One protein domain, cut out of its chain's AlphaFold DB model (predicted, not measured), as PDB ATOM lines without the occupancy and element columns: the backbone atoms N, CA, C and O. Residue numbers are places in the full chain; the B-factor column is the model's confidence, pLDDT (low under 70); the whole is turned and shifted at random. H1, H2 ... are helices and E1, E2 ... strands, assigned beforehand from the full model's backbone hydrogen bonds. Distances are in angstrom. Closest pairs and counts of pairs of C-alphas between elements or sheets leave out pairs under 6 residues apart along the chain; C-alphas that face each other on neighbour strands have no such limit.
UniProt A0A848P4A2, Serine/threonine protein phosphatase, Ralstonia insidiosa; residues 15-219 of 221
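Overview. This is residues 15 to 219 of the 221 residues of the protein "Serine/threonine protein phosphatase" of Ralstonia insidiosa (UniProt A0A848P4A2). What does the model look like? A twisted mixed sheet of six short strands, in the order E1 E4 E5 E6 E8 E7, is partly face to face with the small parallel sheet E2 E3, a loose sandwich. Helices H1 to H4 cluster as a lobe at one end, the helical hairpin H5 and H6 reaches away from the large sheet, and the strand hairpin E9 and E10 lies beyond E2. What makes it up? The printed part has 205 residues, with seven named helices and ten named strands in the order E1 E2 E3 H1 H2 H3 H4 E4 E5 H5 H6 H7 E6 E7 E8 E9 E10; the class is mixed, with 96 residues, under half, in named elements. It is compact, with a radius of gyration of the C-alphas of 16.6 A and spans of 46 by 40 by 35 A.

Arrangement. How does the large sheet run? Edge strand E1, residues 15 to 17, is parallel to E4, residues 108 to 111 (N 17 to O 110, 3.0 A), which forms a hairpin with E5, residues 118 to 121 (N 111 to O 118, 2.8 A). E5 is parallel to E6, residues 175 to 178 (N 177 to O 119, 2.8 A), and E6 to E8, residues 192 to 194 (N 193 to O 176, 2.7 A). E8 forms a hairpin with edge strand E7, residues 187 to 189 (N 194 to O 187, 2.8 A). Where are the other strands? E2, residues 25 to 28, and E3, residues 55 to 58, are parallel (N 56 to O 25, 3.4 A) and make a sandwich, two sheets face to face, with the large sheet; the closest C-alphas of E3 and E4, Val 58 and Ala 108, are 5.7 A apart. E9, residues 207 to 210, is near E2 and forms a hairpin with E10, residues 215 to 218 (N 217 to O 208, 2.8 A). How do the first helices stand? H1, residues 61 to 72, touches H2, residues 76 to 81, in a hairpin at a shallow tilt of 22 degrees (closest C-alphas Met 65 and Tyr 79, 6.0 A), and H4, residues 92 to 103, at a steep tilt of 53 degrees (Ile 67 and Val 99, 5.3 A). H3, residues 85 to 89, is close to H4 but not clearly touching (Leu 87 and Gln 95, 6.1 A). And the later ones? Between E5 and E6, as a strand-helix-strand unit, parallel neighbour strands with helices between, come H5, residues 130 to 136, H6, residues 143 to 155, and H7, residues 158 to 161, each of which only grazes the sheet. H6 touches H5, with residues 145 to 149 alone, in a hairpin at a steep tilt of 39 degrees (Lys 136 and Glu 145, 6.2 A). Every O i to N i+4 pair is within hydrogen-bond range in H1 to H5, and 8 of 9 in H6; H7 is too short for one.

Along the chain. Where does E1 begin? C-alpha 15 is at (115.879, 144.686, 168.075). Which elements are long? H6 runs 17.8 A from C-alpha 143 at (118.794, 163.193, 168.055), H4 16.3 A and H1 16.1 A. Where does E10 end? C-alpha 218 is at (132.772, 128.984, 156.108).

Size, cuts and confidence. How far does it reach? The two C-alphas farthest apart, Glu 93 and Ala 165, are 49.6 A apart, and the printed part has no cut. Which links are long? Those from E2 to E3, H7 to E6 and E8 to E9. Where is confidence low? Residues 15 to 55, 139, 165 and 217 to 219 are under 70; the mean pLDDT of the printed part is 76.4.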
ATOM      1  N   GLN A  15     116.739 145.861 167.984       67.75
ATOM      2  CA  GLN A  15     115.879 144.686 168.075       67.75
ATOM      3  C   GLN A  15     116.427 143.660 169.077       67.75
ATOM      4  O   GLN A  15     117.637 143.450 169.190       67.75
ATOM      5  N   PHE A  16     115.514 142.990 169.790       58.75
ATOM      6  CA  PHE A  16     115.834 141.929 170.742       58.75
ATOM      7  C   PHE A  16     115.299 140.574 170.287       58.75
ATOM      8  O   PHE A  16     114.128 140.480 169.921       58.75
ATOM      9  N   LEU A  17     116.143 139.540 170.350       61.47
ATOM     10  CA  LEU A  17     115.796 138.158 170.005       61.47
ATOM     11  C   LEU A  17     116.146 137.202 171.157       61.47
ATOM     12  O   LEU A  17     117.171 137.360 171.828       61.47
ATOM     13  N   PHE A  18     115.308 136.184 171.366       48.50
ATOM     14  CA  PHE A  18     115.432 135.238 172.482       48.50
ATOM     15  C   PHE A  18     116.004 133.875 172.067       48.50
ATOM     16  O   PHE A  18     115.777 133.379 170.961       48.50
ATOM     17  N   ALA A  19     116.673 133.205 173.012       46.44
ATOM     18  CA  ALA A  19     117.115 131.822 172.857       46.44
ATOM     19  C   ALA A  19     115.921 130.876 172.611       46.44
ATOM     20  O   ALA A  19     115.065 130.708 173.481       46.44
ATOM     21  N   GLY A  20     115.887 130.224 171.445       44.44
ATOM     22  CA  GLY A  20     114.840 129.267 171.057       44.44
ATOM     23  C   GLY A  20     113.941 129.730 169.909       44.44
ATOM     24  O   GLY A  20     113.202 128.911 169.362       44.44
ATOM     25  N   GLU A  21     114.036 130.995 169.495       48.97
ATOM     26  CA  GLU A  21     113.496 131.426 168.206       48.97
ATOM     27  C   GLU A  21     114.385 130.883 167.070       48.97
ATOM     28  O   GLU A  21     115.604 130.780 167.248       48.97
ATOM     29  N   PRO A  22     113.818 130.472 165.918       43.22
ATOM     30  CA  PRO A  22     114.592 129.983 164.783       43.22
ATOM     31  C   PRO A  22     115.361 131.142 164.132       43.22
ATOM     32  O   PRO A  22     114.987 131.637 163.072       43.22
ATOM     33  N   VAL A  23     116.453 131.571 164.762       44.03
ATOM     34  CA  VAL A  23     117.410 132.506 164.175       44.03
ATOM     35  C   VAL A  23     118.209 131.711 163.156       44.03
ATOM     36  O   VAL A  23     119.129 130.974 163.510       44.03
ATOM     37  N   ALA A  24     117.802 131.778 161.891       36.62
ATOM     38  CA  ALA A  24     118.476 131.006 160.860       36.62
ATOM     39  C   ALA A  24     119.710 131.752 160.353       36.62
ATOM     40  O   ALA A  24     120.729 131.102 160.146       36.62
ATOM     41  N   PHE A  25     119.666 133.084 160.202       41.88
ATOM     42  CA  PHE A  25     120.796 133.861 159.680       41.88
ATOM     43  C   PHE A  25     120.753 135.325 160.135       41.88
ATOM     44  O   PHE A  25     119.691 135.947 160.121       41.88
ATOM     45  N   LEU A  26     121.920 135.874 160.479       45.66
ATOM     46  CA  LEU A  26     122.129 137.307 160.659       45.66
ATOM     47  C   LEU A  26     123.321 137.728 159.809       45.66
ATOM     48  O   LEU A  26     124.387 137.115 159.892       45.66
ATOM     49  N   VAL A  27     123.112 138.720 158.948       51.19
ATOM     50  CA  VAL A  27     124.145 139.206 158.036       51.19
ATOM     51  C   VAL A  27     124.290 140.701 158.131       51.19
ATOM     52  O   VAL A  27     123.313 141.443 158.172       51.19
ATOM     53  N   ASP A  28     125.557 141.085 158.149       49.41
ATOM     54  CA  ASP A  28     126.004 142.431 157.895       49.41
ATOM     55  C   ASP A  28     125.665 142.829 156.451       49.41
ATOM     56  O   ASP A  28     126.131 142.187 155.504       49.41
ATOM     57  N   THR A  29     124.799 143.823 156.267       50.84
ATOM     58  CA  THR A  29     124.343 144.227 154.936       50.84
ATOM     59  C   THR A  29     125.312 145.227 154.316       50.84
ATOM     60  O   THR A  29     125.664 146.237 154.911       50.84
ATOM     61  N   ASN A  30     125.740 144.937 153.088       50.81
ATOM     62  CA  ASN A  30     126.289 145.928 152.168       50.81
ATOM     63  C   ASN A  30     125.504 145.808 150.858       50.81
ATOM     64  O   ASN A  30     125.811 144.973 150.000       50.81
ATOM     65  N   LEU A  31     124.444 146.600 150.699       44.59
ATOM     66  CA  LEU A  31     123.673 146.656 149.463       44.59
ATOM     67  C   LEU A  31     124.451 147.437 148.396       44.59
ATOM     68  O   LEU A  31     124.315 148.647 148.239       44.59
ATOM     69  N   THR A  32     125.257 146.727 147.609       41.00
ATOM     70  CA  THR A  32     125.807 147.235 146.348       41.00
ATOM     71  C   THR A  32     125.058 146.570 145.205       41.00
ATOM     72  O   THR A  32     125.229 145.387 144.927       41.00
ATOM     73  N   LEU A  33     124.157 147.294 144.547       43.09
ATOM     74  CA  LEU A  33     123.268 146.696 143.558       43.09
ATOM     75  C   LEU A  33     124.004 146.490 142.190       43.09
ATOM     76  O   LEU A  33     123.595 146.984 141.160       43.09
ATOM     77  N   GLY A  34     125.078 145.710 142.074       33.28
ATOM     78  CA  GLY A  34     125.714 145.432 140.762       33.28
ATOM     79  C   GLY A  34     126.728 144.296 140.829       33.28
ATOM     80  O   GLY A  34     127.547 144.326 141.727       33.28
ATOM     81  N   GLU A  35     126.607 143.275 139.957       34.72
ATOM     82  CA  GLU A  35     127.314 141.956 139.934       34.72
ATOM     83  C   GLU A  35     127.694 141.290 141.287       34.72
ATOM     84  O   GLU A  35     128.337 140.247 141.311       34.72
ATOM     85  N   GLY A  36     127.218 141.804 142.419       33.72
ATOM     86  CA  GLY A  36     127.550 141.351 143.761       33.72
ATOM     87  C   GLY A  36     126.705 142.089 144.794       33.72
ATOM     88  O   GLY A  36     127.158 143.048 145.402       33.72
ATOM     89  N   ILE A  37     125.470 141.615 144.980       38.50
ATOM     90  CA  ILE A  37     124.629 141.907 146.149       38.50
ATOM     91  C   ILE A  37     124.675 140.668 147.021       38.50
ATOM     92  O   ILE A  37     124.357 139.592 146.512       38.50
ATOM     93  N   PHE A  38     124.941 140.810 148.316       38.38
ATOM     94  CA  PHE A  38     124.597 139.757 149.265       38.38
ATOM     95  C   PHE A  38     123.968 140.337 150.531       38.38
ATOM     96  O   PHE A  38     124.634 140.692 151.492       38.38
ATOM     97  N   ILE A  39     122.636 140.364 150.507       35.97
ATOM     98  CA  ILE A  39     121.795 139.991 151.650       35.97
ATOM     99  C   ILE A  39     122.077 138.500 151.906       35.97
ATOM    100  O   ILE A  39     122.269 137.765 150.928       35.97
ATOM    101  N   ALA A  40     122.114 138.012 153.156       33.12
ATOM    102  CA  ALA A  40     122.189 136.560 153.358       33.12
ATOM    103  C   ALA A  40     121.032 135.882 152.617       33.12
ATOM    104  O   ALA A  40     119.869 136.061 152.952       33.12
ATOM    105  N   LEU A  41     121.406 135.120 151.594       26.48
ATOM    106  CA  LEU A  41     120.691 134.004 150.993       26.48
ATOM    107  C   LEU A  41     119.156 134.082 150.962       26.48
ATOM    108  O   LEU A  41     118.515 133.584 151.878       26.48
ATOM    109  N   VAL A  42     118.596 134.460 149.802       23.78
ATOM    110  CA  VAL A  42     117.728 133.556 149.010       23.78
ATOM    111  C   VAL A  42     117.893 133.851 147.503       23.78
ATOM    112  O   VAL A  42     117.457 134.881 146.998       23.78
ATOM    113  N   TYR A  43     118.503 132.922 146.762       23.73
ATOM    114  CA  TYR A  43     118.440 132.810 145.290       23.73
ATOM    115  C   TYR A  43     117.108 132.113 144.897       23.73
ATOM    116  O   TYR A  43     116.671 131.279 145.693       23.73
ATOM    117  N   PRO A  44     116.430 132.355 143.742       30.06
ATOM    118  CA  PRO A  44     116.862 133.017 142.500       30.06
ATOM    119  C   PRO A  44     116.248 134.410 142.238       30.06
ATOM    120  O   PRO A  44     116.198 134.860 141.096       30.06
ATOM    121  N   SER A  45     115.777 135.115 143.264       27.50
ATOM    122  CA  SER A  45     115.144 136.431 143.091       27.50
ATOM    123  C   SER A  45     115.407 137.289 144.318       27.50
ATOM    124  O   SER A  45     115.196 136.814 145.430       27.50
ATOM    125  N   ILE A  46     115.847 138.535 144.104       34.66
ATOM    126  CA  ILE A  46     116.031 139.539 145.159       34.66
ATOM    127  C   ILE A  46     114.687 139.717 145.857       34.66
ATOM    128  O   ILE A  46     113.773 140.329 145.316       34.66
ATOM    129  N   HIS A  47     114.575 139.129 147.036       36.12
ATOM    130  CA  HIS A  47     113.580 139.492 148.022       36.12
ATOM    131  C   HIS A  47     114.385 140.194 149.099       36.12
ATOM    132  O   HIS A  47     115.345 139.610 149.609       36.12
ATOM    133  N   VAL A  48     114.052 141.442 149.420       41.38
ATOM    134  CA  VAL A  48     114.540 142.018 150.670       41.38
ATOM    135  C   VAL A  48     113.955 141.116 151.759       41.38
ATOM    136  O   VAL A  48     112.746 141.075 151.964       41.38
ATOM    137  N   GLY A  49     114.797 140.265 152.342       38.25
ATOM    138  CA  GLY A  49     114.390 139.149 153.197       38.25
ATOM    139  C   GLY A  49     113.834 139.565 154.556       38.25
ATOM    140  O   GLY A  49     113.707 138.706 155.418       38.25
ATOM    141  N   VAL A  50     113.500 140.842 154.757       44.09
ATOM    142  CA  VAL A  50     112.989 141.387 156.025       44.09
ATOM    143  C   VAL A  50     111.645 140.780 156.434       44.09
ATOM    144  O   VAL A  50     111.311 140.766 157.610       44.09
ATOM    145  N   GLU A  51     110.887 140.209 155.494       48.47
ATOM    146  CA  GLU A  51     109.596 139.575 155.796       48.47
ATOM    147  C   GLU A  51     109.702 138.095 156.199       48.47
ATOM    148  O   GLU A  51     108.687 137.430 156.436       48.47
ATOM    149  N   LYS A  52     110.910 137.514 156.234       54.41
ATOM    150  CA  LYS A  52     111.078 136.139 156.711       54.41
ATOM    151  C   LYS A  52     111.336 136.163 158.216       54.41
ATOM    152  O   LYS A  52     112.344 136.718 158.630       54.41
ATOM    153  N   PRO A  53     110.526 135.470 159.039       60.84
ATOM    154  CA  PRO A  53     110.672 135.499 160.499       60.84
ATOM    155  C   PRO A  53     111.971 134.855 161.016       60.84
ATOM    156  O   PRO A  53     112.188 134.806 162.216       60.84
ATOM    157  N   TRP A  54     112.797 134.300 160.126       60.91
ATOM    158  CA  TRP A  54     114.069 133.647 160.431       60.91
ATOM    159  C   TRP A  54     115.290 134.428 159.921       60.91
ATOM    160  O   TRP A  54     116.422 133.969 160.099       60.91
ATOM    161  N   PHE A  55     115.068 135.567 159.258       64.88
ATOM    162  CA  PHE A  55     116.107 136.426 158.704       64.88
ATOM    163  C   PHE A  55     116.063 137.785 159.394       64.88
ATOM    164  O   PHE A  55     115.055 138.485 159.338       64.88
ATOM    165  N   HIS A  56     117.178 138.166 160.007       72.44
ATOM    166  CA  HIS A  56     117.333 139.467 160.641       72.44
ATOM    167  C   HIS A  56     118.598 140.134 160.116       72.44
ATOM    168  O   HIS A  56     119.611 139.474 159.882       72.44
ATOM    169  N   ALA A  57     118.542 141.446 159.935       76.75
ATOM    170  CA  ALA A  57     119.663 142.243 159.471       76.75
ATOM    171  C   ALA A  57     119.740 143.532 160.282       76.75
ATOM    172  O   ALA A  57     118.713 144.063 160.703       76.75
ATOM    173  N   VAL A  58     120.962 144.011 160.486       82.44
ATOM    174  CA  VAL A  58     121.205 145.384 160.931       82.44
ATOM    175  C   VAL A  58     121.363 146.278 159.708       82.44
ATOM    176  O   VAL A  58     121.806 145.805 158.666       82.44
ATOM    177  N   GLN A  59     121.011 147.552 159.827       88.12
ATOM    178  CA  GLN A  59     121.286 148.549 158.803       88.12
ATOM    179  C   GLN A  59     122.799 148.760 158.692       88.12
ATOM    180  O   GLN A  59     123.469 148.949 159.709       88.12
ATOM    181  N   GLY A  60     123.325 148.734 157.470       87.75
ATOM    182  CA  GLY A  60     124.710 149.067 157.168       87.75
ATOM    183  C   GLY A  60     124.872 150.457 156.568       87.75
ATOM    184  O   GLY A  60     123.907 151.182 156.308       87.75
ATOM    185  N   ASN A  61     126.125 150.852 156.336       86.69
ATOM    186  CA  ASN A  61     126.421 152.188 155.823       86.69
ATOM    187  C   ASN A  61     125.922 152.389 154.382       86.69
ATOM    188  O   ASN A  61     125.509 153.484 154.015       86.69
ATOM    189  N   HIS A  62     125.903 151.331 153.564       83.25
ATOM    190  CA  HIS A  62     125.334 151.390 152.214       83.25
ATOM    191  C   HIS A  62     123.808 151.563 152.233       83.25
ATOM    192  O   HIS A  62     123.266 152.278 151.387       83.25
ATOM    193  N   GLU A  63     123.115 150.955 153.200       85.44
ATOM    194  CA  GLU A  63     121.680 151.169 153.392       85.44
ATOM    195  C   GLU A  63     121.391 152.600 153.845       85.44
ATOM    196  O   GLU A  63     120.502 153.238 153.280       85.44
ATOM    197  N   GLU A  64     122.182 153.149 154.771       88.62
ATOM    198  CA  GLU A  64     122.064 154.555 155.172       88.62
ATOM    199  C   GLU A  64     122.234 155.496 153.970       88.62
ATOM    200  O   GLU A  64     121.411 156.390 153.759       88.62
ATOM    201  N   MET A  65     123.250 155.272 153.130       84.69
ATOM    202  CA  MET A  65     123.448 156.062 151.911       84.69
ATOM    203  C   MET A  65     122.245 155.975 150.965       84.69
ATOM    204  O   MET A  65     121.843 156.989 150.389       84.69
ATOM    205  N   ALA A  66     121.652 154.786 150.818       85.38
ATOM    206  CA  ALA A  66     120.458 154.580 150.007       85.38
ATOM    207  C   ALA A  66     119.243 155.337 150.566       85.38
ATOM    208  O   ALA A  66     118.506 155.952 149.794       85.38
ATOM    209  N   ILE A  67     119.055 155.329 151.888       87.31
ATOM    210  CA  ILE A  67     117.963 156.024 152.585       87.31
ATOM    211  C   ILE A  67     118.121 157.542 152.461       87.31
ATOM    212  O   ILE A  67     117.185 158.234 152.056       87.31
ATOM    213  N   VAL A  68     119.318 158.062 152.746       88.62
ATOM    214  CA  VAL A  68     119.663 159.486 152.610       88.62
ATOM    215  C   VAL A  68     119.418 159.965 151.182       88.62
ATOM    216  O   VAL A  68     118.738 160.972 150.968       88.62
ATOM    217  N   TRP A  69     119.908 159.212 150.196       89.38
ATOM    218  CA  TRP A  69     119.678 159.515 148.789       89.38
ATOM    219  C   TRP A  69     118.185 159.470 148.429       89.38
ATOM    220  O   TRP A  69     117.681 160.395 147.792       89.38
ATOM    221  N   GLY A  70     117.466 158.429 148.852       86.25
ATOM    222  CA  GLY A  70     116.059 158.219 148.512       86.25
ATOM    223  C   GLY A  70     115.103 159.243 149.127       86.25
ATOM    224  O   GLY A  70     114.104 159.596 148.503       86.25
ATOM    225  N   HIS A  71     115.400 159.746 150.329       86.19
ATOM    226  CA  HIS A  71     114.562 160.736 151.013       86.19
ATOM    227  C   HIS A  71     114.940 162.183 150.707       86.19
ATOM    228  O   HIS A  71     114.053 163.031 150.604       86.19
ATOM    229  N   MET A  72     116.235 162.483 150.584       84.50
ATOM    230  CA  MET A  72     116.723 163.866 150.511       84.50
ATOM    231  C   MET A  72     117.291 164.227 149.134       84.50
ATOM    232  O   MET A  72     117.487 165.404 148.840       84.50
ATOM    233  N   GLY A  73     117.544 163.242 148.266       78.31
ATOM    234  CA  GLY A  73     118.229 163.461 146.989       78.31
ATOM    235  C   GLY A  73     119.685 163.912 147.158       78.31
ATOM    236  O   GLY A  73     120.283 164.430 146.214       78.31
ATOM    237  N   GLU A  74     120.249 163.747 148.354       78.94
ATOM    238  CA  GLU A  74     121.596 164.190 148.701       78.94
ATOM    239  C   GLU A  74     122.651 163.140 148.340       78.94
ATOM    240  O   GLU A  74     122.347 161.972 148.089       78.94
ATOM    241  N   SER A  75     123.913 163.577 148.280       75.31
ATOM    242  CA  SER A  75     125.081 162.699 148.116       75.31
ATOM    243  C   SER A  75     125.032 161.766 146.897       75.31
ATOM    244  O   SER A  75     125.686 160.730 146.888       75.31
ATOM    245  N   VAL A  76     124.317 162.150 145.831       76.88
ATOM    246  CA  VAL A  76     124.125 161.369 144.588       76.88
ATOM    247  C   VAL A  76     125.439 160.800 144.047       76.88
ATOM    248  O   VAL A  76     125.531 159.603 143.783       76.88
ATOM    249  N   ASP A  77     126.458 161.643 143.874       81.19
ATOM    250  CA  ASP A  77     127.752 161.209 143.338       81.19
ATOM    251  C   ASP A  77     128.492 160.289 144.311       81.19
ATOM    252  O   ASP A  77     129.196 159.372 143.891       81.19
ATOM    253  N   ASP A  78     128.319 160.500 145.613       76.81
ATOM    254  CA  ASP A  78     128.946 159.675 146.633       76.81
ATOM    255  C   ASP A  78     128.297 158.293 146.731       76.81
ATOM    256  O   ASP A  78     128.998 157.282 146.699       76.81
ATOM    257  N   TYR A  79     126.966 158.237 146.720       80.19
ATOM    258  CA  TYR A  79     126.214 156.990 146.693       80.19
ATOM    259  C   TYR A  79     126.492 156.187 145.419       80.19
ATOM    260  O   TYR A  79     126.736 154.983 145.489       80.19
ATOM    261  N   LYS A  80     126.582 156.849 144.255       76.44
ATOM    262  CA  LYS A  80     127.025 156.197 143.012       76.44
ATOM    263  C   LYS A  80     128.414 155.579 143.144       76.44
ATOM    264  O   LYS A  80     128.588 154.426 142.769       76.44
ATOM    265  N   ARG A  81     129.392 156.307 143.700       75.44
ATOM    266  CA  ARG A  81     130.764 155.792 143.900       75.44
ATOM    267  C   ARG A  81     130.820 154.561 144.804       75.44
ATOM    268  O   ARG A  81     131.730 153.754 144.647       75.44
ATOM    269  N   HIS A  82     129.851 154.413 145.700       70.62
ATOM    270  CA  HIS A  82     129.694 153.259 146.583       70.62
ATOM    271  C   HIS A  82     128.664 152.240 146.044       70.62
ATOM    272  O   HIS A  82     128.151 151.408 146.788       70.62
ATOM    273  N   GLY A  83     128.383 152.284 144.735       73.62
ATOM    274  CA  GLY A  83     127.618 151.286 143.982       73.62
ATOM    275  C   GLY A  83     126.098 151.336 144.160       73.62
ATOM    276  O   GLY A  83     125.404 150.332 143.974       73.62
ATOM    277  N   GLY A  84     125.560 152.523 144.451       75.38
ATOM    278  CA  GLY A  84     124.120 152.803 144.436       75.38
ATOM    279  C   GLY A  84     123.475 152.792 143.043       75.38
ATOM    280  O   GLY A  84     122.254 152.885 142.918       75.38
ATOM    281  N   GLU A  85     124.267 152.658 141.976       78.12
ATOM    282  CA  GLU A  85     123.868 152.915 140.584       78.12
ATOM    283  C   GLU A  85     122.631 152.133 140.138       78.12
ATOM    284  O   GLU A  85     121.766 152.677 139.451       78.12
ATOM    285  N   ARG A  86     122.498 150.871 140.546       75.50
ATOM    286  CA  ARG A  86     121.324 150.082 140.161       75.50
ATOM    287  C   ARG A  86     120.070 150.490 140.899       75.50
ATOM    288  O   ARG A  86     119.044 150.513 140.230       75.50
ATOM    289  N   LEU A  87     120.121 150.846 142.189       80.12
ATOM    290  CA  LEU A  87     118.924 151.351 142.882       80.12
ATOM    291  C   LEU A  87     118.423 152.590 142.139       80.12
ATOM    292  O   LEU A  87     117.259 152.688 141.766       80.12
ATOM    293  N   MET A  88     119.357 153.475 141.800       82.50
ATOM    294  CA  MET A  88     119.089 154.704 141.060       82.50
ATOM    295  C   MET A  88     118.565 154.464 139.637       82.50
ATOM    296  O   MET A  88     117.930 155.347 139.067       82.50
ATOM    297  N   SER A  89     118.821 153.288 139.056       84.38
ATOM    298  CA  SER A  89     118.329 152.896 137.727       84.38
ATOM    299  C   SER A  89     116.961 152.201 137.734       84.38
ATOM    300  O   SER A  89     116.388 151.990 136.666       84.38
ATOM    301  N   MET A  90     116.450 151.810 138.907       85.12
ATOM    302  CA  MET A  90     115.145 151.153 139.040       85.12
ATOM    303  C   MET A  90     113.981 152.125 138.801       85.12
ATOM    304  O   MET A  90     114.167 153.338 138.692       85.12
ATOM    305  N   SER A  91     112.760 151.586 138.726       88.38
ATOM    306  CA  SER A  91     111.553 152.413 138.726       88.38
ATOM    307  C   SER A  91     111.425 153.177 140.051       88.38
ATOM    308  O   SER A  91     111.914 152.727 141.084       88.38
ATOM    309  N   HIS A  92     110.749 154.328 140.043       88.69
ATOM    310  CA  HIS A  92     110.514 155.099 141.271       88.69
ATOM    311  C   HIS A  92     109.719 154.299 142.322       88.69
ATOM    312  O   HIS A  92     109.940 154.457 143.518       88.69
ATOM    313  N   GLU A  93     108.804 153.432 141.879       87.81
ATOM    314  CA  GLU A  93     108.044 152.538 142.761       87.81
ATOM    315  C   GLU A  93     108.968 151.547 143.475       87.81
ATOM    316  O   GLU A  93     108.927 151.448 144.700       87.81
ATOM    317  N   ASP A  94     109.862 150.894 142.728       80.44
ATOM    318  CA  ASP A  94     110.850 149.986 143.308       80.44
ATOM    319  C   ASP A  94     111.802 150.738 144.245       80.44
ATOM    320  O   ASP A  94     112.044 150.288 145.360       80.44
ATOM    321  N   GLN A  95     112.318 151.903 143.831       82.69
ATOM    322  CA  GLN A  95     113.201 152.733 144.658       82.69
ATOM    323  C   GLN A  95     112.575 153.031 146.018       82.69
ATOM    324  O   GLN A  95     113.226 152.831 147.041       82.69
ATOM    325  N   LEU A  96     111.313 153.470 146.023       84.56
ATOM    326  CA  LEU A  96     110.586 153.758 147.249       84.56
ATOM    327  C   LEU A  96     110.402 152.494 148.093       84.56
ATOM    328  O   LEU A  96     110.677 152.534 149.287       84.56
ATOM    329  N   ALA A  97     110.010 151.373 147.483       80.19
ATOM    330  CA  ALA A  97     109.836 150.109 148.195       80.19
ATOM    331  C   ALA A  97     111.136 149.640 148.874       80.19
ATOM    332  O   ALA A  97     111.115 149.261 150.044       80.19
ATOM    333  N   TYR A  98     112.274 149.722 148.176       78.69
ATOM    334  CA  TYR A  98     113.579 149.400 148.755       78.69
ATOM    335  C   TYR A  98     113.945 150.372 149.877       78.69
ATOM    336  O   TYR A  98     114.257 149.924 150.971       78.69
ATOM    337  N   VAL A  99     113.886 151.686 149.643       83.50
ATOM    338  CA  VAL A  99     114.259 152.694 150.652       83.50
ATOM    339  C   VAL A  99     113.409 152.560 151.916       83.50
ATOM    340  O   VAL A  99     113.955 152.600 153.015       83.50
ATOM    341  N   THR A 100     112.100 152.340 151.774       82.75
ATOM    342  CA  THR A 100     111.206 152.097 152.910       82.75
ATOM    343  C   THR A 100     111.606 150.838 153.676       82.75
ATOM    344  O   THR A 100     111.758 150.913 154.888       82.75
ATOM    345  N   ALA A 101     111.855 149.716 152.995       79.19
ATOM    346  CA  ALA A 101     112.265 148.476 153.657       79.19
ATOM    347  C   ALA A 101     113.638 148.591 154.348       79.19
ATOM    348  O   ALA A 101     113.854 148.009 155.408       79.19
ATOM    349  N   LEU A 102     114.576 149.346 153.768       81.31
ATOM    350  CA  LEU A 102     115.887 149.594 154.372       81.31
ATOM    351  C   LEU A 102     115.783 150.470 155.625       81.31
ATOM    352  O   LEU A 102     116.487 150.223 156.601       81.31
ATOM    353  N   ALA A 103     114.888 151.461 155.616       85.38
ATOM    354  CA  ALA A 103     114.651 152.346 156.754       85.38
ATOM    355  C   ALA A 103     114.010 151.632 157.961       85.38
ATOM    356  O   ALA A 103     114.042 152.167 159.067       85.38
ATOM    357  N   GLU A 104     113.450 150.435 157.767       83.50
ATOM    358  CA  GLU A 104     112.913 149.589 158.841       83.50
ATOM    359  C   GLU A 104     113.985 148.723 159.527       83.50
ATOM    360  O   GLU A 104     113.707 148.109 160.558       83.50
ATOM    361  N   LEU A 105     115.207 148.657 158.984       82.31
ATOM    362  CA  LEU A 105     116.288 147.879 159.583       82.31
ATOM    363  C   LEU A 105     116.812 148.555 160.864       82.31
ATOM    364  O   LEU A 105     117.159 149.742 160.819       82.31
ATOM    365  N   PRO A 106     116.961 147.813 161.979       86.81
ATOM    366  CA  PRO A 106     117.562 148.344 163.198       86.81
ATOM    367  C   PRO A 106     119.067 148.577 163.010       86.81
ATOM    368  O   PRO A 106     119.726 147.857 162.268       86.81
ATOM    369  N   TYR A 107     119.659 149.528 163.729       89.12
ATOM    370  CA  TYR A 107     121.115 149.731 163.738       89.12
ATOM    371  C   TYR A 107     121.857 148.656 164.540       89.12
ATOM    372  O   TYR A 107     123.021 148.360 164.270       89.12
ATOM    373  N   ALA A 108     121.189 148.071 165.535       89.56
ATOM    374  CA  ALA A 108     121.757 147.033 166.377       89.56
ATOM    375  C   ALA A 108     120.745 145.912 166.648       89.56
ATOM    376  O   ALA A 108     119.536 146.123 166.732       89.56
ATOM    377  N   ILE A 109     121.245 144.695 166.827       85.19
ATOM    378  CA  ILE A 109     120.464 143.553 167.306       85.19
ATOM    379  C   ILE A 109     121.183 142.991 168.524       85.19
ATOM    380  O   ILE A 109     122.404 142.864 168.517       85.19
ATOM    381  N   GLN A 110     120.444 142.613 169.559       84.94
ATOM    382  CA  GLN A 110     120.999 141.834 170.659       84.94
ATOM    383  C   GLN A 110     120.261 140.493 170.771       84.94
ATOM    384  O   GLN A 110     119.035 140.431 170.662       84.94
ATOM    385  N   VAL A 111     121.017 139.413 170.963       79.88
ATOM    386  CA  VAL A 111     120.512 138.037 170.995       79.88
ATOM    387  C   VAL A 111     120.927 137.383 172.303       79.88
ATOM    388  O   VAL A 111     122.119 137.232 172.581       79.88
ATOM    389  N   GLU A 112     119.952 136.964 173.106       80.06
ATOM    390  CA  GLU A 112     120.231 136.134 174.278       80.06
ATOM    391  C   GLU A 112     120.621 134.722 173.840       80.06
ATOM    392  O   GLU A 112     119.897 134.057 173.097       80.06
ATOM    393  N   THR A 113     121.760 134.237 174.330       79.00
ATOM    394  CA  THR A 113     122.233 132.870 174.077       79.00
ATOM    395  C   THR A 113     122.469 132.139 175.389       79.00
ATOM    396  O   THR A 113     122.649 132.749 176.442       79.00
ATOM    397  N   SER A 114     122.573 130.811 175.338       79.38
ATOM    398  CA  SER A 114     122.872 130.001 176.526       79.38
ATOM    399  C   SER A 114     124.214 130.326 177.198       79.38
ATOM    400  O   SER A 114     124.435 129.893 178.325       79.38
ATOM    401  N   GLY A 115     125.125 131.040 176.528       80.06
ATOM    402  CA  GLY A 115     126.386 131.495 177.127       80.06
ATOM    403  C   GLY A 115     126.495 133.011 177.292       80.06
ATOM    404  O   GLY A 115     127.601 133.501 177.503       80.06
ATOM    405  N   GLY A 116     125.381 133.738 177.184       85.69
ATOM    406  CA  GLY A 116     125.298 135.185 177.389       85.69
ATOM    407  C   GLY A 116     124.904 135.968 176.138       85.69
ATOM    408  O   GLY A 116     124.838 135.418 175.036       85.69
ATOM    409  N   LEU A 117     124.661 137.262 176.331       87.00
ATOM    410  CA  LEU A 117     124.224 138.199 175.300       87.00
ATOM    411  C   LEU A 117     125.238 138.294 174.154       87.00
ATOM    412  O   LEU A 117     126.430 138.468 174.405       87.00
ATOM    413  N   VAL A 118     124.778 138.219 172.908       85.19
ATOM    414  CA  VAL A 118     125.576 138.516 171.712       85.19
ATOM    415  C   VAL A 118     124.977 139.729 171.018       85.19
ATOM    416  O   VAL A 118     123.794 139.734 170.688       85.19
ATOM    417  N   GLY A 119     125.791 140.759 170.817       89.75
ATOM    418  CA  GLY A 119     125.401 141.987 170.140       89.75
ATOM    419  C   GLY A 119     125.847 141.993 168.683       89.75
ATOM    420  O   GLY A 119     126.920 141.487 168.367       89.75
ATOM    421  N   LEU A 120     125.042 142.557 167.789       89.31
ATOM    422  CA  LEU A 120     125.329 142.654 166.363       89.31
ATOM    423  C   LEU A 120     125.124 144.097 165.908       89.31
ATOM    424  O   LEU A 120     124.085 144.692 166.189       89.31
ATOM    425  N   VAL A 121     126.139 144.644 165.246       92.12
ATOM    426  CA  VAL A 121     126.183 145.993 164.660       92.12
ATOM    427  C   VAL A 121     126.986 145.926 163.364       92.12
ATOM    428  O   VAL A 121     127.781 145.006 163.192       92.12
ATOM    429  N   HIS A 122     126.807 146.882 162.457       91.12
ATOM    430  CA  HIS A 122     127.470 146.831 161.152       91.12
ATOM    431  C   HIS A 122     129.008 146.941 161.251       91.12
ATOM    432  O   HIS A 122     129.729 146.077 160.752       91.12
ATOM    433  N   ALA A 123     129.530 147.956 161.950       92.12
ATOM    434  CA  ALA A 123     130.955 148.300 161.950       92.12
ATOM    435  C   ALA A 123     131.671 148.146 163.306       92.12
ATOM    436  O   ALA A 123     132.586 147.329 163.431       92.12
ATOM    437  N   ASP A 124     131.330 148.958 164.313       93.12
ATOM    438  CA  ASP A 124     131.959 148.935 165.645       93.12
ATOM    439  C   ASP A 124     131.137 149.756 166.656       93.12
ATOM    440  O   ASP A 124     130.151 150.392 166.305       93.12
ATOM    441  N   LEU A 125     131.577 149.791 167.913       91.69
ATOM    442  CA  LEU A 125     131.000 150.624 168.973       91.69
ATOM    443  C   LEU A 125     131.961 151.763 169.352       91.69
ATOM    444  O   LEU A 125     133.174 151.545 169.454       91.69
ATOM    445  N   SER A 126     131.428 152.961 169.614       86.50
ATOM    446  CA  SER A 126     132.161 154.063 170.267       86.50
ATOM    447  C   SER A 126     132.310 153.851 171.772       86.50
ATOM    448  O   SER A 126     133.280 154.301 172.386       86.50
ATOM    449  N   GLU A 127     131.326 153.189 172.366       86.50
ATOM    450  CA  GLU A 127     131.136 153.048 173.797       86.50
ATOM    451  C   GLU A 127     132.045 151.981 174.404       86.50
ATOM    452  O   GLU A 127     132.506 151.038 173.756       86.50
ATOM    453  N   SER A 128     132.282 152.119 175.707       89.81
ATOM    454  CA  SER A 128     132.995 151.116 176.495       89.81
ATOM    455  C   SER A 128     132.185 149.846 176.739       89.81
ATOM    456  O   SER A 128     132.788 148.803 176.996       89.81
ATOM    457  N   THR A 129     130.852 149.928 176.703       95.12
ATOM    458  CA  THR A 129     129.937 148.826 177.026       95.12
ATOM    459  C   THR A 129     128.776 148.759 176.030       95.12
ATOM    460  O   THR A 129     128.441 149.754 175.386       95.12
ATOM    461  N   TRP A 130     128.171 147.577 175.887       95.06
ATOM    462  CA  TRP A 130     126.979 147.374 175.062       95.06
ATOM    463  C   TRP A 130     125.778 148.138 175.630       95.06
ATOM    464  O   TRP A 130     125.030 148.759 174.879       95.06
ATOM    465  N   ARG A 131     125.624 148.141 176.960       92.62
ATOM    466  CA  ARG A 131     124.563 148.869 177.660       92.62
ATOM    467  C   ARG A 131     124.633 150.372 177.416       92.62
ATOM    468  O   ARG A 131     123.595 150.956 177.138       92.62
ATOM    469  N   ASP A 132     125.819 150.980 177.470       91.62
ATOM    470  CA  ASP A 132     125.961 152.421 177.212       91.62
ATOM    471  C   ASP A 132     125.474 152.773 175.794       91.62
ATOM    472  O   ASP A 132     124.789 153.776 175.604       91.62
ATOM    473  N   MET A 133     125.802 151.939 174.796       92.25
ATOM    474  CA  MET A 133     125.322 152.124 173.421       92.25
ATOM    475  C   MET A 133     123.798 151.983 173.363       92.25
ATOM    476  O   MET A 133     123.125 152.842 172.799       92.25
ATOM    477  N   TRP A 134     123.249 150.942 173.995       88.25
ATOM    478  CA  TRP A 134     121.806 150.715 174.050       88.25
ATOM    479  C   TRP A 134     121.052 151.898 174.669       88.25
ATOM    480  O   TRP A 134     120.056 152.352 174.110       88.25
ATOM    481  N   GLU A 135     121.518 152.404 175.814       87.88
ATOM    482  CA  GLU A 135     120.884 153.512 176.536       87.88
ATOM    483  C   GLU A 135     120.863 154.792 175.691       87.88
ATOM    484  O   GLU A 135     119.829 155.455 175.615       87.88
ATOM    485  N   LYS A 136     121.952 155.085 174.970       89.00
ATOM    486  CA  LYS A 136     122.032 156.221 174.037       89.00
ATOM    487  C   LYS A 136     121.187 156.068 172.772       89.00
ATOM    488  O   LYS A 136     120.952 157.051 172.082       89.00
ATOM    489  N   MET A 137     120.747 154.856 172.450       85.44
ATOM    490  CA  MET A 137     119.878 154.574 171.303       85.44
ATOM    491  C   MET A 137     118.412 154.386 171.715       85.44
ATOM    492  O   MET A 137     117.580 154.045 170.875       85.44
ATOM    493  N   HIS A 138     118.076 154.549 173.000       80.81
ATOM    494  CA  HIS A 138     116.721 154.351 173.513       80.81
ATOM    495  C   HIS A 138     115.867 155.625 173.424       80.81
ATOM    496  O   HIS A 138     116.382 156.723 173.240       80.81
ATOM    497  N   ASN A 139     114.546 155.481 173.577       62.62
ATOM    498  CA  ASN A 139     113.528 156.504 173.279       62.62
ATOM    499  C   ASN A 139     113.596 157.823 174.091       62.62
ATOM    500  O   ASN A 139     112.768 158.699 173.859       62.62
ATOM    501  N   ASP A 140     114.577 157.996 174.979       76.56
ATOM    502  CA  ASP A 140     114.834 159.244 175.717       76.56
ATOM    503  C   ASP A 140     116.112 159.976 175.256       76.56
ATOM    504  O   ASP A 140     116.402 161.072 175.738       76.56
ATOM    505  N   ALA A 141     116.875 159.392 174.327       80.81
ATOM    506  CA  ALA A 141     118.077 160.004 173.778       80.81
ATOM    507  C   ALA A 141     117.743 161.161 172.826       80.81
ATOM    508  O   ALA A 141     116.767 161.127 172.067       80.81
ATOM    509  N   SER A 142     118.577 162.197 172.848       87.81
ATOM    510  CA  SER A 142     118.517 163.277 171.866       87.81
ATOM    511  C   SER A 142     118.875 162.771 170.467       87.81
ATOM    512  O   SER A 142     119.553 161.757 170.289       87.81
ATOM    513  N   ARG A 143     118.444 163.512 169.443       87.31
ATOM    514  CA  ARG A 143     118.794 163.193 168.055       87.31
ATOM    515  C   ARG A 143     120.308 163.198 167.864       87.31
ATOM    516  O   ARG A 143     120.832 162.346 167.163       87.31
ATOM    517  N   GLU A 144     120.994 164.146 168.485       89.38
ATOM    518  CA  GLU A 144     122.443 164.283 168.416       89.38
ATOM    519  C   GLU A 144     123.157 163.053 168.999       89.38
ATOM    520  O   GLU A 144     124.073 162.536 168.366       89.38
ATOM    521  N   GLU A 145     122.701 162.532 170.143       89.00
ATOM    522  CA  GLU A 145     123.256 161.307 170.744       89.00
ATOM    523  C   GLU A 145     123.062 160.084 169.841       89.00
ATOM    524  O   GLU A 145     123.999 159.308 169.644       89.00
ATOM    525  N   ILE A 146     121.873 159.940 169.249       89.56
ATOM    526  CA  ILE A 146     121.576 158.848 168.314       89.56
ATOM    527  C   ILE A 146     122.483 158.938 167.081       89.56
ATOM    528  O   ILE A 146     123.041 157.930 166.656       89.56
ATOM    529  N   GLU A 147     122.663 160.132 166.511       90.69
ATOM    530  CA  GLU A 147     123.513 160.334 165.333       90.69
ATOM    531  C   GLU A 147     124.996 160.055 165.631       90.69
ATOM    532  O   GLU A 147     125.670 159.423 164.818       90.69
ATOM    533  N   GLU A 148     125.510 160.446 166.803       91.06
ATOM    534  CA  GLU A 148     126.893 160.151 167.211       91.06
ATOM    535  C   GLU A 148     127.167 158.644 167.329       91.06
ATOM    536  O   GLU A 148     128.225 158.160 166.903       91.06
ATOM    537  N   VAL A 149     126.218 157.901 167.903       93.12
ATOM    538  CA  VAL A 149     126.308 156.443 168.037       93.12
ATOM    539  C   VAL A 149     126.156 155.768 166.676       93.12
ATOM    540  O   VAL A 149     126.957 154.897 166.327       93.12
ATOM    541  N   LYS A 150     125.168 156.194 165.882       93.25
ATOM    542  CA  LYS A 150     124.913 155.677 164.534       93.25
ATOM    543  C   LYS A 150     126.145 155.816 163.640       93.25
ATOM    544  O   LYS A 150     126.537 154.840 163.007       93.25
ATOM    545  N   GLU A 151     126.806 156.974 163.647       93.94
ATOM    546  CA  GLU A 151     128.029 157.201 162.867       93.94
ATOM    547  C   GLU A 151     129.105 156.146 163.180       93.94
ATOM    548  O   GLU A 151     129.753 155.604 162.284       93.94
ATOM    549  N   HIS A 152     129.271 155.777 164.453       94.06
ATOM    550  CA  HIS A 152     130.228 154.740 164.837       94.06
ATOM    551  C   HIS A 152     129.772 153.336 164.438       94.06
ATOM    552  O   HIS A 152     130.578 152.584 163.880       94.06
ATOM    553  N   ILE A 153     128.502 153.012 164.689       93.75
ATOM    554  CA  ILE A 153     127.889 151.723 164.347       93.75
ATOM    555  C   ILE A 153     127.967 151.440 162.849       93.75
ATOM    556  O   ILE A 153     128.148 150.284 162.477       93.75
ATOM    557  N   LEU A 154     127.886 152.466 162.002       92.31
ATOM    558  CA  LEU A 154     127.875 152.306 160.552       92.31
ATOM    559  C   LEU A 154     129.254 152.493 159.900       92.31
ATOM    560  O   LEU A 154     129.549 151.834 158.911       92.31
ATOM    561  N   TRP A 155     130.139 153.344 160.424       93.56
ATOM    562  CA  TRP A 155     131.333 153.755 159.661       93.56
ATOM    563  C   TRP A 155     132.674 153.462 160.334       93.56
ATOM    564  O   TRP A 155     133.740 153.590 159.709       93.56
ATOM    565  N   SER A 156     132.675 153.089 161.615       94.25
ATOM    566  CA  SER A 156     133.918 153.003 162.375       94.25
ATOM    567  C   SER A 156     134.814 151.855 161.911       94.25
ATOM    568  O   SER A 156     134.464 150.678 161.922       94.25
ATOM    569  N   ARG A 157     136.067 152.198 161.609       94.00
ATOM    570  CA  ARG A 157     137.168 151.239 161.418       94.00
ATOM    571  C   ARG A 157     138.227 151.358 162.509       94.00
ATOM    572  O   ARG A 157     139.331 150.835 162.369       94.00
ATOM    573  N   GLN A 158     137.952 152.092 163.590       92.81
ATOM    574  CA  GLN A 158     138.995 152.535 164.518       92.81
ATOM    575  C   GLN A 158     139.630 151.393 165.318       92.81
ATOM    576  O   GLN A 158     140.860 151.350 165.423       92.81
ATOM    577  N   ARG A 159     138.835 150.472 165.883       92.44
ATOM    578  CA  ARG A 159     139.362 149.303 166.614       92.44
ATOM    579  C   ARG A 159     140.238 148.452 165.713       92.44
ATOM    580  O   ARG A 159     141.348 148.082 166.101       92.44
ATOM    581  N   TYR A 160     139.767 148.230 164.492       91.50
ATOM    582  CA  TYR A 160     140.512 147.527 163.467       91.50
ATOM    583  C   TYR A 160     141.792 148.263 163.063       91.50
ATOM    584  O   TYR A 160     142.833 147.640 162.988       91.50
ATOM    585  N   MET A 161     141.789 149.576 162.845       91.25
ATOM    586  CA  MET A 161     143.001 150.315 162.458       91.25
ATOM    587  C   MET A 161     144.054 150.352 163.572       91.25
ATOM    588  O   MET A 161     145.252 150.320 163.304       91.25
ATOM    589  N   LYS A 162     143.624 150.391 164.837       89.19
ATOM    590  CA  LYS A 162     144.527 150.470 165.995       89.19
ATOM    591  C   LYS A 162     145.186 149.130 166.365       89.19
ATOM    592  O   LYS A 162     146.036 149.168 167.253       89.19
ATOM    593  N   ARG A 163     144.783 147.993 165.755       74.31
ATOM    594  CA  ARG A 163     145.136 146.586 166.099       74.31
ATOM    595  C   ARG A 163     146.175 146.452 167.213       74.31
ATOM    596  O   ARG A 163     147.379 146.385 166.966       74.31
ATOM    597  N   ARG A 164     145.711 146.394 168.460       71.69
ATOM    598  CA  ARG A 164     146.581 146.129 169.613       71.69
ATOM    599  C   ARG A 164     146.569 144.638 169.911       71.69
ATOM    600  O   ARG A 164     145.518 144.015 169.816       71.69
ATOM    601  N   ALA A 165     147.706 144.094 170.351       67.25
ATOM    602  CA  ALA A 165     147.805 142.705 170.815       67.25
ATOM    603  C   ALA A 165     146.772 142.362 171.912       67.25
ATOM    604  O   ALA A 165     146.405 141.208 172.074       67.25
ATOM    605  N   HIS A 166     146.284 143.383 172.626       74.00
ATOM    606  CA  HIS A 166     145.212 143.295 173.611       74.00
ATOM    607  C   HIS A 166     144.155 144.355 173.282       74.00
ATOM    608  O   HIS A 166     144.127 145.433 173.881       74.00
ATOM    609  N   ALA A 167     143.351 144.105 172.247       84.81
ATOM    610  CA  ALA A 167     142.213 144.967 171.952       84.81
ATOM    611  C   ALA A 167     141.222 144.944 173.139       84.81
ATOM    612  O   ALA A 167     140.976 143.863 173.681       84.81
ATOM    613  N   PRO A 168     140.678 146.101 173.569       88.12
ATOM    614  CA  PRO A 168     139.723 146.152 174.674       88.12
ATOM    615  C   PRO A 168     138.498 145.272 174.409       88.12
ATOM    616  O   PRO A 168     137.979 145.258 173.291       88.12
ATOM    617  N   ILE A 169     138.037 144.568 175.442       94.62
ATOM    618  CA  ILE A 169     136.762 143.843 175.425       94.62
ATOM    619  C   ILE A 169     135.600 144.797 175.723       94.62
ATOM    620  O   ILE A 169     135.796 145.811 176.392       94.62
ATOM    621  N   ILE A 170     134.405 144.430 175.274       96.50
ATOM    622  CA  ILE A 170     133.124 145.010 175.684       96.50
ATOM    623  C   ILE A 170     132.598 144.137 176.838       96.50
ATOM    624  O   ILE A 170     132.236 142.986 176.596       96.50
ATOM    625  N   PRO A 171     132.666 144.589 178.101       96.31
ATOM    626  CA  PRO A 171     132.668 143.703 179.272       96.31
ATOM    627  C   PRO A 171     131.302 143.120 179.663       96.31
ATOM    628  O   PRO A 171     131.252 142.173 180.442       96.31
ATOM    629  N   ASP A 172     130.206 143.686 179.170       96.50
ATOM    630  CA  ASP A 172     128.820 143.355 179.525       96.50
ATOM    631  C   ASP A 172     128.088 142.537 178.450       96.50
ATOM    632  O   ASP A 172     126.901 142.247 178.584       96.50
ATOM    633  N   VAL A 173     128.809 142.122 177.410       95.44
ATOM    634  CA  VAL A 173     128.316 141.272 176.327       95.44
ATOM    635  C   VAL A 173     129.300 140.128 176.103       95.44
ATOM    636  O   VAL A 173     130.515 140.283 176.245       95.44
ATOM    637  N   ARG A 174     128.795 138.945 175.757       93.25
ATOM    638  CA  ARG A 174     129.636 137.778 175.464       93.25
ATOM    639  C   ARG A 174     130.500 138.034 174.232       93.25
ATOM    640  O   ARG A 174     131.698 137.766 174.257       93.25
ATOM    641  N   ALA A 175     129.879 138.536 173.171       91.31
ATOM    642  CA  ALA A 175     130.523 138.844 171.906       91.31
ATOM    643  C   ALA A 175     129.792 139.981 171.189       91.31
ATOM    644  O   ALA A 175     128.574 140.102 171.303       91.31
ATOM    645  N   VAL A 176     130.540 140.764 170.416       93.00
ATOM    646  CA  VAL A 176     129.983 141.675 169.411       93.00
ATOM    647  C   VAL A 176     130.342 141.135 168.037       93.00
ATOM    648  O   VAL A 176     131.487 140.747 167.819       93.00
ATOM    649  N   VAL A 177     129.392 141.087 167.116       90.31
ATOM    650  CA  VAL A 177     129.591 140.606 165.748       90.31
ATOM    651  C   VAL A 177     129.442 141.779 164.798       90.31
ATOM    652  O   VAL A 177     128.448 142.498 164.873       90.31
ATOM    653  N   VAL A 178     130.435 141.957 163.931       90.81
ATOM    654  CA  VAL A 178     130.510 143.064 162.978       90.81
ATOM    655  C   VAL A 178     130.970 142.580 161.608       90.81
ATOM    656  O   VAL A 178     131.635 141.541 161.482       90.81
ATOM    657  N   GLY A 179     130.663 143.358 160.580       86.31
ATOM    658  CA  GLY A 179     131.337 143.281 159.294       86.31
ATOM    659  C   GLY A 179     131.990 144.617 158.972       86.31
ATOM    660  O   GLY A 179     132.921 144.994 159.693       86.31
ATOM    661  N   HIS A 180     131.555 145.285 157.897       88.50
ATOM    662  CA  HIS A 180     132.020 146.577 157.355       88.50
ATOM    663  C   HIS A 180     133.496 146.660 156.919       88.50
ATOM    664  O   HIS A 180     133.863 147.231 155.886       88.50
ATOM    665  N   THR A 181     134.389 146.159 157.766       88.12
ATOM    666  CA  THR A 181     135.819 146.100 157.541       88.12
ATOM    667  C   THR A 181     136.186 144.749 156.961       88.12
ATOM    668  O   THR A 181     136.318 143.764 157.686       88.12
ATOM    669  N   THR A 182     136.444 144.742 155.659       88.25
ATOM    670  CA  THR A 182     136.851 143.538 154.945       88.25
ATOM    671  C   THR A 182     138.205 143.022 155.431       88.25
ATOM    672  O   THR A 182     139.222 143.727 155.403       88.25
ATOM    673  N   VAL A 183     138.224 141.764 155.858       86.88
ATOM    674  CA  VAL A 183     139.392 141.029 156.350       86.88
ATOM    675  C   VAL A 183     139.656 139.795 155.491       86.88
ATOM    676  O   VAL A 183     138.765 139.268 154.843       86.88
ATOM    677  N   SER A 184     140.902 139.320 155.439       88.88
ATOM    678  CA  SER A 184     141.232 138.124 154.646       88.88
ATOM    679  C   SER A 184     140.680 136.832 155.257       88.88
ATOM    680  O   SER A 184     140.389 135.884 154.537       88.88
ATOM    681  N   GLU A 185     140.564 136.802 156.583       88.00
ATOM    682  CA  GLU A 185     140.009 135.714 157.384       88.00
ATOM    683  C   GLU A 185     139.294 136.327 158.588       88.00
ATOM    684  O   GLU A 185     139.655 137.430 159.020       88.00
ATOM    685  N   ALA A 186     138.308 135.613 159.138       86.12
ATOM    686  CA  ALA A 186     137.588 136.078 160.315       86.12
ATOM    687  C   ALA A 186     138.555 136.399 161.464       86.12
ATOM    688  O   ALA A 186     139.499 135.657 161.749       86.12
ATOM    689  N   LEU A 187     138.314 137.528 162.118       89.62
ATOM    690  CA  LEU A 187     139.240 138.122 163.073       89.62
ATOM    691  C   LEU A 187     138.526 138.401 164.391       89.62
ATOM    692  O   LEU A 187     137.428 138.946 164.405       89.62
ATOM    693  N   LEU A 188     139.198 138.107 165.504       92.25
ATOM    694  CA  LEU A 188     138.743 138.458 166.845       92.25
ATOM    695  C   LEU A 188     139.628 139.564 167.434       92.25
ATOM    696  O   LEU A 188     140.841 139.387 167.562       92.25
ATOM    697  N   LEU A 189     139.027 140.692 167.818       93.62
ATOM    698  CA  LEU A 189     139.686 141.773 168.557       93.62
ATOM    699  C   LEU A 189     138.971 141.986 169.897       93.62
ATOM    700  O   LEU A 189     137.899 142.584 169.951       93.62
ATOM    701  N   GLY A 190     139.568 141.504 170.991       93.50
ATOM    702  CA  GLY A 190     138.883 141.451 172.284       93.50
ATOM    703  C   GLY A 190     137.796 140.378 172.229       93.50
ATOM    704  O   GLY A 190     138.112 139.213 172.009       93.50
ATOM    705  N   ASN A 191     136.533 140.774 172.374       95.25
ATOM    706  CA  ASN A 191     135.354 139.937 172.111       95.25
ATOM    707  C   ASN A 191     134.548 140.413 170.882       95.25
ATOM    708  O   ASN A 191     133.371 140.085 170.756       95.25
ATOM    709  N   VAL A 192     135.167 141.191 169.982       94.12
ATOM    710  CA  VAL A 192     134.544 141.671 168.738       94.12
ATOM    711  C   VAL A 192     134.972 140.797 167.556       94.12
ATOM    712  O   VAL A 192     136.156 140.749 167.212       94.12
ATOM    713  N   HIS A 193     134.011 140.101 166.956       90.50
ATOM    714  CA  HIS A 193     134.160 139.202 165.817       90.50
ATOM    715  C   HIS A 193     133.912 139.951 164.505       90.50
ATOM    716  O   HIS A 193     132.788 140.355 164.228       90.50
ATOM    717  N   TYR A 194     134.948 140.070 163.681       90.69
ATOM    718  CA  TYR A 194     134.867 140.576 162.312       90.69
ATOM    719  C   TYR A 194     134.644 139.404 161.359       90.69
ATOM    720  O   TYR A 194     135.501 138.516 161.270       90.69
ATOM    721  N   LEU A 195     133.509 139.404 160.661       84.94
ATOM    722  CA  LEU A 195     133.102 138.311 159.768       84.94
ATOM    723  C   LEU A 195     133.059 138.697 158.286       84.94
ATOM    724  O   LEU A 195     132.874 137.815 157.448       84.94
ATOM    725  N   ASP A 196     133.255 139.973 157.947       85.62
ATOM    726  CA  ASP A 196     133.338 140.399 156.551       85.62
ATOM    727  C   ASP A 196     134.647 139.906 155.913       85.62
ATOM    728  O   ASP A 196     135.691 140.554 155.982       85.62
ATOM    729  N   THR A 197     134.578 138.749 155.260       83.62
ATOM    730  CA  THR A 197     135.676 138.159 154.485       83.62
ATOM    731  C   THR A 197     135.580 138.437 152.985       83.62
ATOM    732  O   THR A 197     136.120 137.685 152.167       83.62
ATOM    733  N   GLY A 198     134.876 139.502 152.591       77.38
ATOM    734  CA  GLY A 198     134.810 139.935 151.200       77.38
ATOM    735  C   GLY A 198     134.043 138.972 150.303       77.38
ATOM    736  O   GLY A 198     134.436 138.792 149.150       77.38
ATOM    737  N   GLY A 199     133.001 138.306 150.816       73.69
ATOM    738  CA  GLY A 199     132.286 137.216 150.131       73.69
ATOM    739  C   GLY A 199     131.714 137.561 148.750       73.69
ATOM    740  O   GLY A 199     131.528 136.668 147.930       73.69
ATOM    741  N   TRP A 200     131.498 138.847 148.457       70.81
ATOM    742  CA  TRP A 200     131.087 139.332 147.132       70.81
ATOM    743  C   TRP A 200     132.231 139.371 146.107       70.81
ATOM    744  O   TRP A 200     131.997 139.573 144.917       70.81
ATOM    745  N   THR A 201     133.481 139.224 146.546       70.88
ATOM    746  CA  THR A 201     134.656 139.270 145.675       70.88
ATOM    747  C   THR A 201     135.039 137.866 145.197       70.88
ATOM    748  O   THR A 201     134.863 136.897 145.934       70.88
ATOM    749  N   PRO A 202     135.698 137.727 144.030       73.19
ATOM    750  CA  PRO A 202     136.150 136.422 143.533       73.19
ATOM    751  C   PRO A 202     137.135 135.672 144.447       73.19
ATOM    752  O   PRO A 202     137.414 134.501 144.208       73.19
ATOM    753  N   ARG A 203     137.741 136.357 145.426       81.44
ATOM    754  CA  ARG A 203     138.739 135.792 146.349       81.44
ATOM    755  C   ARG A 203     138.241 135.683 147.789       81.44
ATOM    756  O   ARG A 203     138.962 135.133 148.617       81.44
ATOM    757  N   GLY A 204     137.072 136.235 148.089       78.38
ATOM    758  CA  GLY A 204     136.490 136.175 149.418       78.38
ATOM    759  C   GLY A 204     135.575 134.974 149.586       78.38
ATOM    760  O   GLY A 204     135.423 134.133 148.700       78.38
ATOM    761  N   HIS A 205     134.982 134.884 150.764       74.62
ATOM    762  CA  HIS A 205     134.017 133.848 151.110       74.62
ATOM    763  C   HIS A 205     133.012 134.409 152.112       74.62
ATOM    764  O   HIS A 205     133.270 135.433 152.739       74.62
ATOM    765  N   PHE A 206     131.861 133.758 152.249       75.75
ATOM    766  CA  PHE A 206     130.909 134.085 153.308       75.75
ATOM    767  C   PHE A 206     131.214 133.270 154.558       75.75
ATOM    768  O   PHE A 206     131.625 132.109 154.470       75.75
ATOM    769  N   MET A 207     130.987 133.883 155.713       70.81
ATOM    770  CA  MET A 207     131.214 133.282 157.020       70.81
ATOM    771  C   MET A 207     129.917 133.261 157.812       70.81
ATOM    772  O   MET A 207     129.144 134.216 157.786       70.81
ATOM    773  N   PHE A 208     129.700 132.168 158.532       73.06
ATOM    774  CA  PHE A 208     128.607 132.023 159.480       73.06
ATOM    775  C   PHE A 208     129.173 131.865 160.883       73.06
ATOM    776  O   PHE A 208     130.112 131.098 161.097       73.06
ATOM    777  N   LEU A 209     128.576 132.564 161.840       75.81
ATOM    778  CA  LEU A 209     128.849 132.392 163.258       75.81
ATOM    779  C   LEU A 209     127.632 131.741 163.904       75.81
ATOM    780  O   LEU A 209     126.535 132.291 163.869       75.81
ATOM    781  N   GLU A 210     127.829 130.575 164.505       76.94
ATOM    782  CA  GLU A 210     126.806 129.972 165.350       76.94
ATOM    783  C   GLU A 210     126.810 130.717 166.696       76.94
ATOM    784  O   GLU A 210     127.817 130.711 167.403       76.94
ATOM    785  N   LEU A 211     125.723 131.420 167.030       77.19
ATOM    786  CA  LEU A 211     125.714 132.387 168.136       77.19
ATOM    787  C   LEU A 211     125.823 131.731 169.525       77.19
ATOM    788  O   LEU A 211     126.422 132.313 170.431       77.19
ATOM    789  N   ALA A 212     125.297 130.517 169.719       75.38
ATOM    790  CA  ALA A 212     125.321 129.848 171.023       75.38
ATOM    791  C   ALA A 212     126.723 129.336 171.406       75.38
ATOM    792  O   ALA A 212     127.130 129.372 172.574       75.38
ATOM    793  N   THR A 213     127.487 128.883 170.423       78.31
ATOM    794  CA  THR A 213     128.818 128.283 170.547       78.31
ATOM    795  C   THR A 213     129.934 129.257 170.175       78.31
ATOM    796  O   THR A 213     131.073 129.049 170.590       78.31
ATOM    797  N   LEU A 214     129.615 130.335 169.451       81.50
ATOM    798  CA  LEU A 214     130.550 131.243 168.776       81.50
ATOM    799  C   LEU A 214     131.481 130.535 167.777       81.50
ATOM    800  O   LEU A 214     132.570 131.025 167.468       81.50
ATOM    801  N   GLN A 215     131.068 129.374 167.258       79.25
ATOM    802  CA  GLN A 215     131.827 128.658 166.245       79.25
ATOM    803  C   GLN A 215     131.650 129.327 164.879       79.25
ATOM    804  O   GLN A 215     130.538 129.442 164.362       79.25
ATOM    805  N   ILE A 216     132.771 129.720 164.278       78.12
ATOM    806  CA  ILE A 216     132.817 130.279 162.929       78.12
ATOM    807  C   ILE A 216     132.954 129.139 161.919       78.12
ATOM    808  O   ILE A 216     133.822 128.276 162.060       78.12
ATOM    809  N   ASN A 217     132.115 129.147 160.886       69.94
ATOM    810  CA  ASN A 217     132.133 128.173 159.805       69.94
ATOM    811  C   ASN A 217     132.089 128.890 158.447       69.94
ATOM    812  O   ASN A 217     131.261 129.786 158.268       69.94
ATOM    813  N   PRO A 218     132.916 128.487 157.467       68.19
ATOM    814  CA  PRO A 218     132.772 128.984 156.108       68.19
ATOM    815  C   PRO A 218     131.445 128.516 155.521       68.19
ATOM    816  O   PRO A 218     131.016 127.372 155.724       68.19
ATOM    817  N   ALA A 219     130.807 129.400 154.765       62.47
ATOM    818  CA  ALA A 219     129.635 129.063 153.991       62.47
ATOM    819  C   ALA A 219     129.981 127.993 152.951       62.47
ATOM    820  O   ALA A 219     130.927 128.136 152.175       62.47
TER     821      ALA A 219